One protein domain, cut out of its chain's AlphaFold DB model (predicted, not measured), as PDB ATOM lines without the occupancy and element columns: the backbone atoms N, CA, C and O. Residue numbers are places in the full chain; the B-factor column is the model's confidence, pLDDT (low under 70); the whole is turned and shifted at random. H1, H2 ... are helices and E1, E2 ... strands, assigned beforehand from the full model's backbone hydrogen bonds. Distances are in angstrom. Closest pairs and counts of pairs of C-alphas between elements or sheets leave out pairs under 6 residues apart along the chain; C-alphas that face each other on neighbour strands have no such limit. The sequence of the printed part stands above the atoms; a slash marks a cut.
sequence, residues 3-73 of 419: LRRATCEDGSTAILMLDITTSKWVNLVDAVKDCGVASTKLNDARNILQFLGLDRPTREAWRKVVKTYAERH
ATOM      1  N   LEU A   3     125.084 153.449  99.655       94.69
ATOM      2  CA  LEU A   3     125.345 153.040 101.024       94.69
ATOM      3  C   LEU A   3     125.519 151.524 101.091       94.69
ATOM      4  O   LEU A   3     124.859 150.783 100.362       94.69
ATOM      5  N   ARG A   4     126.393 151.074 101.987       92.00
ATOM      6  CA  ARG A   4     126.566 149.673 102.382       92.00
ATOM      7  C   ARG A   4     126.689 149.596 103.892       92.00
ATOM      8  O   ARG A   4     127.041 150.580 104.540       92.00
ATOM      9  N   ARG A   5     126.444 148.416 104.445       90.38
ATOM     10  CA  ARG A   5     126.770 148.112 105.837       90.38
ATOM     11  C   ARG A   5     128.141 147.443 105.905       90.38
ATOM     12  O   ARG A   5     128.495 146.659 105.024       90.38
ATOM     13  N   ALA A   6     128.899 147.764 106.942       84.44
ATOM     14  CA  ALA A   6     130.168 147.126 107.260       84.44
ATOM     15  C   ALA A   6     130.240 146.763 108.741       84.44
ATOM     16  O   ALA A   6     129.554 147.360 109.577       84.44
ATOM     17  N   THR A   7     131.109 145.804 109.039       81.50
ATOM     18  CA  THR A   7     131.516 145.456 110.398       81.50
ATOM     19  C   THR A   7     132.876 146.090 110.658       81.50
ATOM     20  O   THR A   7     133.819 145.875 109.900       81.50
ATOM     21  N   CYS A   8     132.960 146.906 111.701       75.50
ATOM     22  CA  CYS A   8     134.196 147.511 112.181       75.50
ATOM     23  C   CYS A   8     135.085 146.464 112.873       75.50
ATOM     24  O   CYS A   8     134.605 145.410 113.290       75.50
ATOM     25  N   GLU A   9     136.370 146.777 113.065       74.31
ATOM     26  CA  GLU A   9     137.319 145.905 113.785       74.31
ATOM     27  C   GLU A   9     136.875 145.590 115.224       74.31
ATOM     28  O   GLU A   9     137.132 144.502 115.732       74.31
ATOM     29  N   ASP A  10     136.157 146.516 115.863       77.00
ATOM     30  CA  ASP A  10     135.590 146.357 117.209       77.00
ATOM     31  C   ASP A  10     134.276 145.545 117.240       77.00
ATOM     32  O   ASP A  10     133.638 145.429 118.287       77.00
ATOM     33  N   GLY A  11     133.847 145.001 116.095       76.19
ATOM     34  CA  GLY A  11     132.605 144.244 115.937       76.19
ATOM     35  C   GLY A  11     131.342 145.103 115.834       76.19
ATOM     36  O   GLY A  11     130.257 144.564 115.603       76.19
ATOM     37  N   SER A  12     131.446 146.429 115.972       78.88
ATOM     38  CA  SER A  12     130.316 147.336 115.765       78.88
ATOM     39  C   SER A  12     129.956 147.460 114.282       78.88
ATOM     40  O   SER A  12     130.730 147.109 113.393       78.88
ATOM     41  N   THR A  13     128.756 147.959 113.990       78.88
ATOM     42  CA  THR A  13     128.318 148.193 112.609       78.88
ATOM     43  C   THR A  13     128.510 149.649 112.215       78.88
ATOM     44  O   THR A  13     128.185 150.552 112.990       78.88
ATOM     45  N   ALA A  14     128.953 149.874 110.982       84.81
ATOM     46  CA  ALA A  14     129.049 151.193 110.370       84.81
ATOM     47  C   ALA A  14     128.362 151.223 109.002       84.81
ATOM     48  O   ALA A  14     128.154 150.190 108.358       84.81
ATOM     49  N   ILE A  15     128.029 152.432 108.552       90.31
ATOM     50  CA  ILE A  15     127.637 152.683 107.169       90.31
ATOM     51  C   ILE A  15     128.894 153.036 106.379       90.31
ATOM     52  O   ILE A  15     129.691 153.881 106.791       90.31
ATOM     53  N   LEU A  16     129.044 152.420 105.213       91.56
ATOM     54  CA  LEU A  16     129.966 152.879 104.188       91.56
ATOM     55  C   LEU A  16     129.206 153.721 103.171       91.56
ATOM     56  O   LEU A  16     128.155 153.299 102.686       91.56
ATOM     57  N   MET A  17     129.761 154.868 102.797       93.38
ATOM     58  CA  MET A  17     129.277 155.666 101.674       93.38
ATOM     59  C   MET A  17     130.287 155.600 100.530       93.38
ATOM     60  O   MET A  17     131.487 155.749 100.750       93.38
ATOM     61  N   LEU A  18     129.810 155.371  99.307       92.25
ATOM     62  CA  LEU A  18     130.665 155.403  98.124       92.25
ATOM     63  C   LEU A  18     131.031 156.850  97.782       92.25
ATOM     64  O   LEU A  18     130.145 157.650  97.470       92.25
ATOM     65  N   ASP A  19     132.326 157.162  97.749       90.81
ATOM     66  CA  ASP A  19     132.803 158.313  96.991       90.81
ATOM     67  C   ASP A  19     132.884 157.926  95.512       90.81
ATOM     68  O   ASP A  19     133.682 157.085  95.094       90.81
ATOM     69  N   ILE A  20     132.023 158.543  94.709       85.00
ATOM     70  CA  ILE A  20     131.874 158.230  93.284       85.00
ATOM     71  C   ILE A  20     133.139 158.630  92.509       85.00
ATOM     72  O   ILE A  20     133.475 157.982  91.521       85.00
ATOM     73  N   THR A  21     133.863 159.653  92.974       86.19
ATOM     74  CA  THR A  21     135.055 160.187  92.296       86.19
ATOM     75  C   THR A  21     136.208 159.189  92.324       86.19
ATOM     76  O   THR A  21     136.834 158.923  91.301       86.19
ATOM     77  N   THR A  22     136.475 158.608  93.493       86.06
ATOM     78  CA  THR A  22     137.542 157.618  93.695       86.06
ATOM     79  C   THR A  22     137.065 156.177  93.513       86.06
ATOM     80  O   THR A  22     137.888 155.264  93.438       86.06
ATOM     81  N   SER A  23     135.746 155.952  93.438       87.25
ATOM     82  CA  SER A  23     135.122 154.621  93.474       87.25
ATOM     83  C   SER A  23     135.518 153.806  94.713       87.25
ATOM     84  O   SER A  23     135.667 152.582  94.652       87.25
ATOM     85  N   LYS A  24     135.714 154.483  95.851       88.19
ATOM     86  CA  LYS A  24     136.077 153.865  97.132       88.19
ATOM     87  C   LYS A  24     134.963 154.027  98.158       88.19
ATOM     88  O   LYS A  24     134.275 155.044  98.210       88.19
ATOM     89  N   TRP A  25     134.797 152.997  98.979       90.25
ATOM     90  CA  TRP A  25     133.864 152.998 100.099       90.25
ATOM     91  C   TRP A  25     134.523 153.630 101.321       90.25
ATOM     92  O   TRP A  25     135.591 153.195 101.741       90.25
ATOM     93  N   VAL A  26     133.878 154.650 101.882       90.50
ATOM     94  CA  VAL A  26     134.367 155.408 103.035       90.50
ATOM     95  C   VAL A  26     133.536 155.064 104.257       90.50
ATOM     96  O   VAL A  26     132.308 155.149 104.207       90.50
ATOM     97  N   ASN A  27     134.201 154.721 105.361       90.06
ATOM     98  CA  ASN A  27     133.539 154.566 106.649       90.06
ATOM     99  C   ASN A  27     133.033 155.922 107.140       90.06
ATOM    100  O   ASN A  27     133.805 156.844 107.413       90.06
ATOM    101  N   LEU A  28     131.712 156.036 107.246       88.50
ATOM    102  CA  LEU A  28     131.055 157.291 107.557       88.50
ATOM    103  C   LEU A  28     131.350 157.757 108.988       88.50
ATOM    104  O   LEU A  28     131.487 158.953 109.224       88.50
ATOM    105  N   VAL A  29     131.514 156.822 109.928       86.75
ATOM    106  CA  VAL A  29     131.907 157.128 111.312       86.75
ATOM    107  C   VAL A  29     133.299 157.755 111.350       86.75
ATOM    108  O   VAL A  29     133.502 158.752 112.045       86.75
ATOM    109  N   ASP A  30     134.246 157.196 110.598       87.25
ATOM    110  CA  ASP A  30     135.633 157.670 110.583       87.25
ATOM    111  C   ASP A  30     135.739 159.036 109.904       87.25
ATOM    112  O   ASP A  30     136.374 159.945 110.440       87.25
ATOM    113  N   ALA A  31     135.026 159.224 108.790       88.44
ATOM    114  CA  ALA A  31     134.970 160.503 108.091       88.44
ATOM    115  C   ALA A  31     134.369 161.623 108.957       88.44
ATOM    116  O   ALA A  31     134.906 162.728 109.022       88.44
ATOM    117  N   VAL A  32     133.277 161.336 109.673       83.94
ATOM    118  CA  VAL A  32     132.623 162.292 110.585       83.94
ATOM    119  C   VAL A  32     133.550 162.683 111.742       83.94
ATOM    120  O   VAL A  32     133.620 163.867 112.082       83.94
ATOM    121  N   LYS A  33     134.290 161.722 112.315       84.56
ATOM    122  CA  LYS A  33     135.274 161.979 113.381       84.56
ATOM    123  C   LYS A  33     136.446 162.836 112.891       84.56
ATOM    124  O   LYS A  33     136.798 163.799 113.566       84.56
ATOM    125  N   ASP A  34     137.018 162.518 111.728       84.62
ATOM    126  CA  ASP A  34     138.145 163.258 111.130       84.62
ATOM    127  C   ASP A  34     137.778 164.714 110.813       84.62
ATOM    128  O   ASP A  34     138.557 165.636 111.050       84.62
ATOM    129  N   CYS A  35     136.554 164.943 110.334       79.44
ATOM    130  CA  CYS A  35     136.065 166.278 110.002       79.44
ATOM    131  C   CYS A  35     135.553 167.088 111.210       79.44
ATOM    132  O   CYS A  35     135.049 168.194 111.011       79.44
ATOM    133  N   GLY A  36     135.672 166.582 112.444       73.56
ATOM    134  CA  GLY A  36     135.308 167.319 113.661       73.56
ATOM    135  C   GLY A  36     133.806 167.584 113.819       73.56
ATOM    136  O   GLY A  36     133.410 168.528 114.503       73.56
ATOM    137  N   VAL A  37     132.954 166.777 113.179       68.69
ATOM    138  CA  VAL A  37     131.497 166.865 113.334       68.69
ATOM    139  C   VAL A  37     131.103 166.311 114.711       68.69
ATOM    140  O   VAL A  37     131.653 165.313 115.171       68.69
ATOM    141  N   ALA A  38     130.152 166.965 115.388       63.12
ATOM    142  CA  ALA A  38     129.760 166.627 116.759       63.12
ATOM    143  C   ALA A  38     129.382 165.140 116.939       63.12
ATOM    144  O   ALA A  38     128.579 164.586 116.184       63.12
ATOM    145  N   SER A  39     129.906 164.517 118.002       58.84
ATOM    146  CA  SER A  39     129.740 163.087 118.315       58.84
ATOM    147  C   SER A  39     128.289 162.654 118.552       58.84
ATOM    148  O   SER A  39     127.958 161.484 118.367       58.84
ATOM    149  N   THR A  40     127.399 163.584 118.908       55.72
ATOM    150  CA  THR A  40     125.971 163.322 119.147       55.72
ATOM    151  C   THR A  40     125.212 162.859 117.901       55.72
ATOM    152  O   THR A  40     124.126 162.309 118.042       55.72
ATOM    153  N   LYS A  41     125.792 163.008 116.700       66.00
ATOM    154  CA  LYS A  41     125.229 162.518 115.430       66.00
ATOM    155  C   LYS A  41     125.842 161.197 114.937       66.00
ATOM    156  O   LYS A  41     125.564 160.758 113.830       66.00
ATOM    157  N   LEU A  42     126.685 160.533 115.737       67.75
ATOM    158  CA  LEU A  42     127.357 159.284 115.335       67.75
ATOM    159  C   LEU A  42     126.408 158.090 115.168       67.75
ATOM    160  O   LEU A  42     126.750 157.149 114.456       67.75
ATOM    161  N   ASN A  43     125.237 158.097 115.809       70.06
ATOM    162  CA  ASN A  43     124.260 157.016 115.640       70.06
ATOM    163  C   ASN A  43     123.687 157.005 114.216       70.06
ATOM    164  O   ASN A  43     123.629 155.944 113.594       70.06
ATOM    165  N   ASP A  44     123.444 158.187 113.644       75.88
ATOM    166  CA  ASP A  44     122.994 158.342 112.257       75.88
ATOM    167  C   ASP A  44     124.032 157.811 111.246       75.88
ATOM    168  O   ASP A  44     123.689 157.445 110.126       75.88
ATOM    169  N   ALA A  45     125.305 157.709 111.651       70.31
ATOM    170  CA  ALA A  45     126.399 157.154 110.850       70.31
ATOM    171  C   ALA A  45     126.473 155.618 110.858       70.31
ATOM    172  O   ALA A  45     127.286 155.032 110.138       70.31
ATOM    173  N   ARG A  46     125.699 154.957 111.725       82.62
ATOM    174  CA  ARG A  46     125.825 153.520 112.021       82.62
ATOM    175  C   ARG A  46     124.655 152.686 111.516       82.62
ATOM    176  O   ARG A  46     124.792 151.471 111.397       82.62
ATOM    177  N   ASN A  47     123.522 153.317 111.215       89.12
ATOM    178  CA  ASN A  47     122.301 152.644 110.792       89.12
ATOM    179  C   ASN A  47     121.719 153.299 109.531       89.12
ATOM    180  O   ASN A  47     121.372 154.478 109.548       89.12
ATOM    181  N   ILE A  48     121.590 152.529 108.443       93.38
ATOM    182  CA  ILE A  48     121.098 153.043 107.153       93.38
ATOM    183  C   ILE A  48     119.711 153.681 107.291       93.38
ATOM    184  O   ILE A  48     119.488 154.743 106.725       93.38
ATOM    185  N   LEU A  49     118.793 153.101 108.068       94.12
ATOM    186  CA  LEU A  49     117.446 153.657 108.230       94.12
ATOM    187  C   LEU A  49     117.469 155.000 108.972       94.12
ATOM    188  O   LEU A  49     116.781 155.931 108.561       94.12
ATOM    189  N   GLN A  50     118.304 155.137 110.009       92.00
ATOM    190  CA  GLN A  50     118.501 156.424 110.692       92.00
ATOM    191  C   GLN A  50     119.109 157.463 109.745       92.00
ATOM    192  O   GLN A  50     118.624 158.590 109.680       92.00
ATOM    193  N   PHE A  51     120.103 157.063 108.943       93.50
ATOM    194  CA  PHE A  51     120.693 157.925 107.922       93.50
ATOM    195  C   PHE A  51     119.652 158.418 106.908       93.50
ATOM    196  O   PHE A  51     119.634 159.602 106.586       93.50
ATOM    197  N   LEU A  52     118.768 157.542 106.416       94.75
ATOM    198  CA  LEU A  52     117.703 157.913 105.475       94.75
ATOM    199  C   LEU A  52     116.656 158.853 106.099       94.75
ATOM    200  O   LEU A  52     116.095 159.699 105.399       94.75
ATOM    201  N   GLY A  53     116.433 158.748 107.412       93.44
ATOM    202  CA  GLY A  53     115.541 159.631 108.164       93.44
ATOM    203  C   GLY A  53     116.055 161.066 108.325       93.44
ATOM    204  O   GLY A  53     115.257 161.967 108.575       93.44
ATOM    205  N   LEU A  54     117.360 161.308 108.147       91.94
ATOM    206  CA  LEU A  54     117.932 162.659 108.162       91.94
ATOM    207  C   LEU A  54     117.349 163.520 107.042       91.94
ATOM    208  O   LEU A  54     117.067 163.016 105.958       91.94
ATOM    209  N   ASP A  55     117.246 164.832 107.254       91.06
ATOM    210  CA  ASP A  55     116.915 165.753 106.169       91.06
ATOM    211  C   ASP A  55     118.003 165.772 105.077       91.06
ATOM    212  O   ASP A  55     119.183 165.464 105.294       91.06
ATOM    213  N   ARG A  56     117.592 166.130 103.859       88.00
ATOM    214  CA  ARG A  56     118.475 166.137 102.692       88.00
ATOM    215  C   ARG A  56     119.683 167.079 102.844       88.00
ATOM    216  O   ARG A  56     120.788 166.626 102.534       88.00
ATOM    217  N   PRO A  57     119.549 168.337 103.322       90.25
ATOM    218  CA  PRO A  57     120.705 169.202 103.567       90.25
ATOM    219  C   PRO A  57     121.749 168.566 104.488       90.25
ATOM    220  O   PRO A  57     122.949 168.671 104.225       90.25
ATOM    221  N   THR A  58     121.300 167.861 105.526       89.94
ATOM    222  CA  THR A  58     122.173 167.118 106.428       89.94
ATOM    223  C   THR A  58     122.881 166.009 105.666       89.94
ATOM    224  O   THR A  58     124.107 165.995 105.655       89.94
ATOM    225  N   ARG A  59     122.177 165.124 104.952       91.00
ATOM    226  CA  ARG A  59     122.850 164.045 104.201       91.00
ATOM    227  C   ARG A  59     123.837 164.581 103.156       91.00
ATOM    228  O   ARG A  59     124.906 164.009 102.969       91.00
ATOM    229  N   GLU A  60     123.533 165.703 102.506       90.69
ATOM    230  CA  GLU A  60     124.458 166.356 101.571       90.69
ATOM    231  C   GLU A  60     125.708 166.917 102.265       90.69
ATOM    232  O   GLU A  60     126.814 166.830 101.726       90.69
ATOM    233  N   ALA A  61     125.583 167.432 103.491       89.69
ATOM    234  CA  ALA A  61     126.748 167.782 104.300       89.69
ATOM    235  C   ALA A  61     127.620 166.548 104.597       89.69
ATOM    236  O   ALA A  61     128.846 166.631 104.527       89.69
ATOM    237  N   TRP A  62     127.008 165.389 104.844       88.88
ATOM    238  CA  TRP A  62     127.733 164.135 105.064       88.88
ATOM    239  C   TRP A  62     128.420 163.624 103.792       88.88
ATOM    240  O   TRP A  62     129.563 163.176 103.853       88.88
ATOM    241  N   ARG A  63     127.790 163.772 102.620       90.19
ATOM    242  CA  ARG A  63     128.424 163.488 101.321       90.19
ATOM    243  C   ARG A  63     129.686 164.338 101.113       90.19
ATOM    244  O   ARG A  63     130.697 163.831 100.632       90.19
ATOM    245  N   LYS A  64     129.663 165.614 101.520       90.69
ATOM    246  CA  LYS A  64     130.849 166.494 101.483       90.69
ATOM    247  C   LYS A  64     131.942 166.031 102.446       90.69
ATOM    248  O   LYS A  64     133.099 165.996 102.045       90.69
ATOM    249  N   VAL A  65     131.579 165.632 103.667       90.06
ATOM    250  CA  VAL A  65     132.512 165.053 104.654       90.06
ATOM    251  C   VAL A  65     133.215 163.819 104.083       90.06
ATOM    252  O   VAL A  65     134.438 163.733 104.131       90.06
ATOM    253  N   VAL A  66     132.461 162.908 103.462       90.81
ATOM    254  CA  VAL A  66     133.003 161.711 102.799       90.81
ATOM    255  C   VAL A  66     133.993 162.074 101.697       90.81
ATOM    256  O   VAL A  66     135.085 161.508 101.652       90.81
ATOM    257  N   LYS A  67     133.653 163.048 100.849       90.62
ATOM    258  CA  LYS A  67     134.550 163.527  99.793       90.62
ATOM    259  C   LYS A  67     135.844 164.110 100.367       90.62
ATOM    260  O   LYS A  67     136.929 163.725  99.944       90.62
ATOM    261  N   THR A  68     135.743 165.000 101.354       90.12
ATOM    262  CA  THR A  68     136.912 165.605 102.008       90.12
ATOM    263  C   THR A  68     137.797 164.555 102.678       90.12
ATOM    264  O   THR A  68     139.020 164.641 102.588       90.12
ATOM    265  N   TYR A  69     137.203 163.546 103.314       90.50
ATOM    266  CA  TYR A  69     137.947 162.435 103.899       90.50
ATOM    267  C   TYR A  69     138.685 161.619 102.825       90.50
ATOM    268  O   TYR A  69     139.881 161.364 102.959       90.50
ATOM    269  N   ALA A  70     138.009 161.272 101.727       89.50
ATOM    270  CA  ALA A  70     138.598 160.523 100.617       89.50
ATOM    271  C   ALA A  70     139.764 161.259  99.931       89.50
ATOM    272  O   ALA A  70     140.710 160.620  99.481       89.50
ATOM    273  N   GLU A  71     139.722 162.592  99.865       88.69
ATOM    274  CA  GLU A  71     140.805 163.415  99.305       88.69
ATOM    275  C   GLU A  71     142.045 163.472 100.217       88.69
ATOM    276  O   GLU A  71     143.167 163.612  99.730       88.69
ATOM    277  N   ARG A  72     141.858 163.361 101.538       88.62
ATOM    278  CA  ARG A  72     142.944 163.425 102.535       88.62
ATOM    279  C   ARG A  72     143.611 162.080 102.783       88.62
ATOM    280  O   ARG A  72     144.799 162.036 103.100       88.62
ATOM    281  N   HIS A  73     142.849 160.996 102.665       86.44
ATOM    282  CA  HIS A  73     143.266 159.666 103.092       86.44
ATOM    283  C   HIS A  73     143.411 158.713 101.907       86.44
ATOM    284  O   HIS A  73     142.598 158.689 100.986       86.44
TER     285      HIS A  73
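AT A GLANCE: This is residues 3 to 73 of the 419 residues of the protein "Hypothetical protein" of Aureoumbra lagunensis (UniProt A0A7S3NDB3). Long helix H3 crosses one face of a three-stranded sheet, making two layers; short H1 packs on H3 on that same face, beside the strands, and H2 grazes the sheet. The antiparallel strands form a meander, each the neighbour of the one before. The printed part has 71 residues, with three named strands and three named helices in the order E1 E2 E3 H1 H2 H3, mixed in class and compact: radius of gyration of the C-alphas 11.1 A, spans 30 by 25 by 21 A.

IN THESE COORDINATES: Find C-alpha 3 at (125.345, 153.040, 101.024), where E1, residues 3 to 7, begins. E2, residues 13 to 19, runs 19.1 A; E3 is 24 to 27, H1 28 to 34, H2 48 to 53. H3, residues 56 to 72, runs 24.6 A to C-alpha 72 at (142.944, 163.425, 102.535).

HOW THE PARTS SIT: Look for N 4 and O 16 in hairpin E1 and E2, and N 17 and O 26 in hairpin E2 and E3, each 2.9 A, within hydrogen-bond range. H3 lies over E2 and E3, height 9.1 A. H1 touches H3 at residues 62 to 69 alone, closest C-alphas Ala 31 and Tyr 69, 5.5 A. Every helix O i to N i+4 pair is within range.

THE WHOLE: The printed part has no cut; the H1 to H2 link is long, and residues 37 to 42 have pLDDT under 70.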